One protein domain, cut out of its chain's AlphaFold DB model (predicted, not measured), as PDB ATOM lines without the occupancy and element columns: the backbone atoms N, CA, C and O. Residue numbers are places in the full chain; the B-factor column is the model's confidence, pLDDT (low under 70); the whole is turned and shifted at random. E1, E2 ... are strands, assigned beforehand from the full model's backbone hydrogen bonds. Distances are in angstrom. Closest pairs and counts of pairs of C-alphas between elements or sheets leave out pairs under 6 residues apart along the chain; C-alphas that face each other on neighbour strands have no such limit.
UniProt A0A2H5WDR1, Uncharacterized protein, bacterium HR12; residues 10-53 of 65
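What this domain is: This is residues 10 to 53 of the 65 residues of an uncharacterized protein of bacterium HR12 (UniProt A0A2H5WDR1). What shape is this? There is little regular structure: a single twisted sheet of four short strands, E1 - E2 - E3 - E4 in order, extended at one end by residues 22 to 32 and 46 to 53. What builds it? The printed part has 44 residues, 17 in named strands, all strand in class; E1 to E4 form a meander, each the antiparallel neighbour of the one before. It is only just loose, close to compact, with radius of gyration of the C-alphas 11.2 A and spans of 34 by 18 by 13 A.

How they stand to each other: How do the inner strands pair? E2, residues 17 to 21, and E3, residues 33 to 36, form an antiparallel hairpin at 160 degrees, with N 18 and O 35 2.9 A apart. What are the edges? E1, residues 10 to 14, forms a hairpin with E2, with N 11 and O 19 2.9 A apart. E4, residues 43 to 45, forms one with E3, with N 36 and O 43 2.8 A apart.

Where its parts are: How long are the strands? E1 measures 12.4 A, E2 13.2 A, E3 9.7 A and E4 6.4 A. Where are they? C-alpha 10 is at (98.379, -28.512, 171.840), C-alpha 45 at (93.217, -18.236, 179.912).

The domain as a whole: Which link is long? E2 to E3, 11 residues. Any cut or low confidence? The printed part has no cut, and no printed residue is under 70 in pLDDT.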
ATOM      1  N   HIS A  10      99.815 -28.789 171.854       93.12
ATOM      2  CA  HIS A  10      98.379 -28.512 171.840       93.12
ATOM      3  C   HIS A  10      97.592 -29.814 171.918       93.12
ATOM      4  O   HIS A  10      97.902 -30.774 171.209       93.12
ATOM      5  N   ARG A  11      96.533 -29.822 172.724       94.25
ATOM      6  CA  ARG A  11      95.587 -30.933 172.813       94.25
ATOM      7  C   ARG A  11      94.176 -30.393 172.968       94.25
ATOM      8  O   ARG A  11      93.913 -29.628 173.890       94.25
ATOM      9  N   GLU A  12      93.271 -30.796 172.086       95.69
ATOM     10  CA  GLU A  12      91.845 -30.524 172.265       95.69
ATOM     11  C   GLU A  12      91.310 -31.392 173.410       95.69
ATOM     12  O   GLU A  12      91.603 -32.590 173.486       95.69
ATOM     13  N   VAL A  13      90.617 -30.760 174.354       97.19
ATOM     14  CA  VAL A  13      90.094 -31.406 175.567       97.19
ATOM     15  C   VAL A  13      88.569 -31.361 175.647       97.19
ATOM     16  O   VAL A  13      88.002 -32.123 176.424       97.19
ATOM     17  N   ASP A  14      87.933 -30.509 174.841       97.12
ATOM     18  CA  ASP A  14      86.485 -30.425 174.618       97.12
ATOM     19  C   ASP A  14      86.217 -29.651 173.308       97.12
ATOM     20  O   ASP A  14      87.166 -29.123 172.721       97.12
ATOM     21  N   ASP A  15      84.960 -29.552 172.867       95.25
ATOM     22  CA  ASP A  15      84.555 -28.843 171.642       95.25
ATOM     23  C   ASP A  15      85.034 -27.382 171.649       95.25
ATOM     24  O   ASP A  15      84.532 -26.531 172.389       95.25
ATOM     25  N   GLY A  16      86.062 -27.097 170.844       94.50
ATOM     26  CA  GLY A  16      86.664 -25.769 170.767       94.50
ATOM     27  C   GLY A  16      87.495 -25.370 171.993       94.50
ATOM     28  O   GLY A  16      87.894 -24.207 172.088       94.50
ATOM     29  N   VAL A  17      87.794 -26.294 172.912       96.38
ATOM     30  CA  VAL A  17      88.649 -26.053 174.084       96.38
ATOM     31  C   VAL A  17      89.988 -26.753 173.899       96.38
ATOM     32  O   VAL A  17      90.094 -27.979 173.908       96.38
ATOM     33  N   ILE A  18      91.043 -25.955 173.769       95.94
ATOM     34  CA  ILE A  18      92.393 -26.425 173.471       95.94
ATOM     35  C   ILE A  18      93.291 -26.122 174.665       95.94
ATOM     36  O   ILE A  18      93.495 -24.965 175.031       95.94
ATOM     37  N   LEU A  19      93.864 -27.171 175.249       94.94
ATOM     38  CA  LEU A  19      94.941 -27.067 176.221       94.94
ATOM     39  C   LEU A  19      96.265 -26.825 175.482       94.94
ATOM     40  O   LEU A  19      96.624 -27.593 174.586       94.94
ATOM     41  N   ILE A  20      96.992 -25.782 175.878       93.75
ATOM     42  CA  ILE A  20      98.355 -25.482 175.424       93.75
ATOM     43  C   ILE A  20      99.312 -25.714 176.595       93.75
ATOM     44  O   ILE A  20      99.041 -25.286 177.718       93.75
ATOM     45  N   GLN A  21     100.417 -26.417 176.352       92.31
ATOM     46  CA  GLN A  21     101.386 -26.761 177.396       92.31
ATOM     47  C   GLN A  21     102.814 -26.458 176.958       92.31
ATOM     48  O   GLN A  21     103.153 -26.583 175.783       92.31
ATOM     49  N   GLU A  22     103.658 -26.114 177.928       93.19
ATOM     50  CA  GLU A  22     105.109 -26.007 177.776       93.19
ATOM     51  C   GLU A  22     105.753 -27.306 178.306       93.19
ATOM     52  O   GLU A  22     106.064 -27.387 179.496       93.19
ATOM     53  N   PRO A  23     105.916 -28.371 177.495       91.62
ATOM     54  CA  PRO A  23     106.398 -29.674 177.975       91.62
ATOM     55  C   PRO A  23     107.794 -29.613 178.607       91.62
ATOM     56  O   PRO A  23     108.111 -30.446 179.453       91.62
ATOM     57  N   HIS A  24     108.593 -28.612 178.232       90.50
ATOM     58  CA  HIS A  24     109.963 -28.406 178.711       90.50
ATOM     59  C   HIS A  24     110.047 -27.627 180.031       90.50
ATOM     60  O   HIS A  24     111.130 -27.510 180.598       90.50
ATOM     61  N   VAL A  25     108.930 -27.076 180.519       91.31
ATOM     62  CA  VAL A  25     108.853 -26.423 181.834       91.31
ATOM     63  C   VAL A  25     108.615 -27.481 182.907       91.31
ATOM     64  O   VAL A  25     107.820 -28.405 182.714       91.31
ATOM     65  N   ASP A  26     109.293 -27.325 184.047       91.25
ATOM     66  CA  ASP A  26     109.141 -28.228 185.184       91.25
ATOM     67  C   ASP A  26     107.655 -28.353 185.592       91.25
ATOM     68  O   ASP A  26     106.979 -27.330 185.765       91.25
ATOM     69  N   PRO A  27     107.120 -29.582 185.753       91.00
ATOM     70  CA  PRO A  27     105.707 -29.794 186.053       91.00
ATOM     71  C   PRO A  27     105.193 -29.060 187.296       91.00
ATOM     72  O   PRO A  27     103.999 -28.776 187.352       91.00
ATOM     73  N   MET A  28     106.054 -28.754 188.272       91.50
ATOM     74  CA  MET A  28     105.676 -28.047 189.499       91.50
ATOM     75  C   MET A  28     105.258 -26.596 189.240       91.50
ATOM     76  O   MET A  28     104.416 -26.068 189.962       91.50
ATOM     77  N   ILE A  29     105.843 -25.948 188.228       89.75
ATOM     78  CA  ILE A  29     105.630 -24.521 187.927       89.75
ATOM     79  C   ILE A  29     104.943 -24.287 186.580       89.75
ATOM     80  O   ILE A  29     104.710 -23.145 186.190       89.75
ATOM     81  N   ARG A  30     104.633 -25.353 185.844       90.19
ATOM     82  CA  ARG A  30     104.004 -25.261 184.532       90.19
ATOM     83  C   ARG A  30     102.563 -24.760 184.650       90.19
ATOM     84  O   ARG A  30     101.715 -25.436 185.230       90.19
ATOM     85  N   GLY A  31     102.294 -23.600 184.052       83.00
ATOM     86  CA  GLY A  31     100.938 -23.070 183.881       83.00
ATOM     87  C   GLY A  31     100.090 -23.928 182.935       83.00
ATOM     88  O   GLY A  31     100.618 -24.700 182.130       83.00
ATOM     89  N   ASN A  32      98.765 -23.777 183.020       82.19
ATOM     90  CA  ASN A  32      97.811 -24.456 182.141       82.19
ATOM     91  C   ASN A  32      97.073 -23.416 181.309       82.19
ATOM     92  O   ASN A  32      96.271 -22.642 181.826       82.19
ATOM     93  N   PHE A  33      97.329 -23.440 180.010       92.81
ATOM     94  CA  PHE A  33      96.863 -22.428 179.093       92.81
ATOM     95  C   PHE A  33      95.656 -23.017 178.386       92.81
ATOM     96  O   PHE A  33      95.758 -24.080 177.768       92.81
ATOM     97  N   PHE A  34      94.524 -22.336 178.442       94.50
ATOM     98  CA  PHE A  34      93.324 -22.790 177.750       94.50
ATOM     99  C   PHE A  34      92.927 -21.770 176.700       94.50
ATOM    100  O   PHE A  34      92.601 -20.630 177.025       94.50
ATOM    101  N   LEU A  35      92.949 -22.189 175.439       94.81
ATOM    102  CA  LEU A  35      92.347 -21.455 174.339       94.81
ATOM    103  C   LEU A  35      90.925 -21.979 174.137       94.81
ATOM    104  O   LEU A  35      90.734 -23.121 173.724       94.81
ATOM    105  N   VAL A  36      89.943 -21.134 174.421       95.94
ATOM    106  CA  VAL A  36      88.524 -21.407 174.199       95.94
ATOM    107  C   VAL A  36      88.091 -20.659 172.948       95.94
ATOM    108  O   VAL A  36      88.150 -19.426 172.904       95.94
ATOM    109  N   ARG A  37      87.667 -21.398 171.923       94.25
ATOM    110  CA  ARG A  37      87.127 -20.820 170.695       94.25
ATOM    111  C   ARG A  37      85.745 -20.248 170.957       94.25
ATOM    112  O   ARG A  37      84.895 -20.898 171.560       94.25
ATOM    113  N   GLY A  38      85.519 -19.029 170.492       93.06
ATOM    114  CA  GLY A  38      84.215 -18.384 170.582       93.06
ATOM    115  C   GLY A  38      83.702 -17.983 169.211       93.06
ATOM    116  O   GLY A  38      84.447 -17.931 168.237       93.06
ATOM    117  N   ARG A  39      82.407 -17.666 169.136       91.38
ATOM    118  CA  ARG A  39      81.772 -17.230 167.884       91.38
ATOM    119  C   ARG A  39      82.428 -15.972 167.314       91.38
ATOM    120  O   ARG A  39      82.739 -15.917 166.132       91.38
ATOM    121  N   ASP A  40      82.603 -14.965 168.169       93.75
ATOM    122  CA  ASP A  40      83.071 -13.639 167.750       93.75
ATOM    123  C   ASP A  40      84.559 -13.436 168.052       93.75
ATOM    124  O   ASP A  40      85.248 -12.690 167.356       93.75
ATOM    125  N   ARG A  41      85.048 -14.064 169.128       91.94
ATOM    126  CA  ARG A  41      86.434 -13.997 169.592       91.94
ATOM    127  C   ARG A  41      86.800 -15.242 170.378       91.94
ATOM    128  O   ARG A  41      85.961 -15.793 171.086       91.94
ATOM    129  N   ASP A  42      88.080 -15.571 170.333       93.81
ATOM    130  CA  ASP A  42      88.673 -16.582 171.196       93.81
ATOM    131  C   ASP A  42      89.094 -15.976 172.541       93.81
ATOM    132  O   ASP A  42      89.483 -14.804 172.620       93.81
ATOM    133  N   LEU A  43      89.044 -16.789 173.595       94.00
ATOM    134  CA  LEU A  43      89.528 -16.460 174.931       94.00
ATOM    135  C   LEU A  43      90.758 -17.310 175.248       94.00
ATOM    136  O   LEU A  43      90.695 -18.533 175.189       94.00
ATOM    137  N   LEU A  44      91.857 -16.660 175.626       93.44
ATOM    138  CA  LEU A  44      93.022 -17.330 176.192       93.44
ATOM    139  C   LEU A  44      93.032 -17.118 177.709       93.44
ATOM    140  O   LEU A  44      93.039 -15.979 178.177       93.44
ATOM    141  N   VAL A  45      93.032 -18.215 178.459       93.75
ATOM    142  CA  VAL A  45      93.217 -18.236 179.912       93.75
ATOM    143  C   VAL A  45      94.657 -18.650 180.197       93.75
ATOM    144  O   VAL A  45      95.086 -19.685 179.692       93.75
ATOM    145  N   ASP A  46      95.356 -17.860 181.020       91.12
ATOM    146  CA  ASP A  46      96.797 -17.966 181.315       91.12
ATOM    147  C   ASP A  46      97.712 -17.576 180.125       91.12
ATOM    148  O   ASP A  46      97.339 -17.646 178.955       91.12
ATOM    149  N   GLY A  47      98.915 -17.091 180.433       84.06
ATOM    150  CA  GLY A  47      99.979 -16.761 179.476       84.06
ATOM    151  C   GLY A  47     101.260 -17.572 179.687       84.06
ATOM    152  O   GLY A  47     102.192 -17.446 178.887       84.06
ATOM    153  N   GLY A  48     101.305 -18.391 180.743       86.31
ATOM    154  CA  GLY A  48     102.442 -19.236 181.064       86.31
ATOM    155  C   GLY A  48     103.650 -18.510 181.611       86.31
ATOM    156  O   GLY A  48     103.558 -17.432 182.191       86.31
ATOM    157  N   MET A  49     104.819 -19.099 181.354       88.75
ATOM    158  CA  MET A  49     106.101 -18.569 181.817       88.75
ATOM    159  C   MET A  49     106.614 -17.374 180.998       88.75
ATOM    160  O   MET A  49     107.620 -16.768 181.362       88.75
ATOM    161  N   GLY A  50     105.968 -17.037 179.872       86.12
ATOM    162  CA  GLY A  50     106.370 -15.920 179.008       86.12
ATOM    163  C   GLY A  50     107.657 -16.153 178.199       86.12
ATOM    164  O   GLY A  50     108.233 -15.198 177.683       86.12
ATOM    165  N   ILE A  51     108.108 -17.405 178.070       86.19
ATOM    166  CA  ILE A  51     109.385 -17.772 177.427       86.19
ATOM    167  C   ILE A  51     109.308 -17.665 175.895       86.19
ATOM    168  O   ILE A  51     110.280 -17.294 175.235       86.19
ATOM    169  N   ALA A  52     108.143 -17.958 175.315       86.94
ATOM    170  CA  ALA A  52     107.905 -17.884 173.880       86.94
ATOM    171  C   ALA A  52     106.523 -17.292 173.561       86.94
ATOM    172  O   ALA A  52     105.621 -17.236 174.395       86.94
ATOM    173  N   SER A  53     106.344 -16.827 172.322       86.56
ATOM    174  CA  SER A  53     105.081 -16.220 171.892       86.56
ATOM    175  C   SER A  53     104.006 -17.285 171.667       86.56
ATOM    176  O   SER A  53     103.992 -17.923 170.615       86.56
TER     177      SER A  53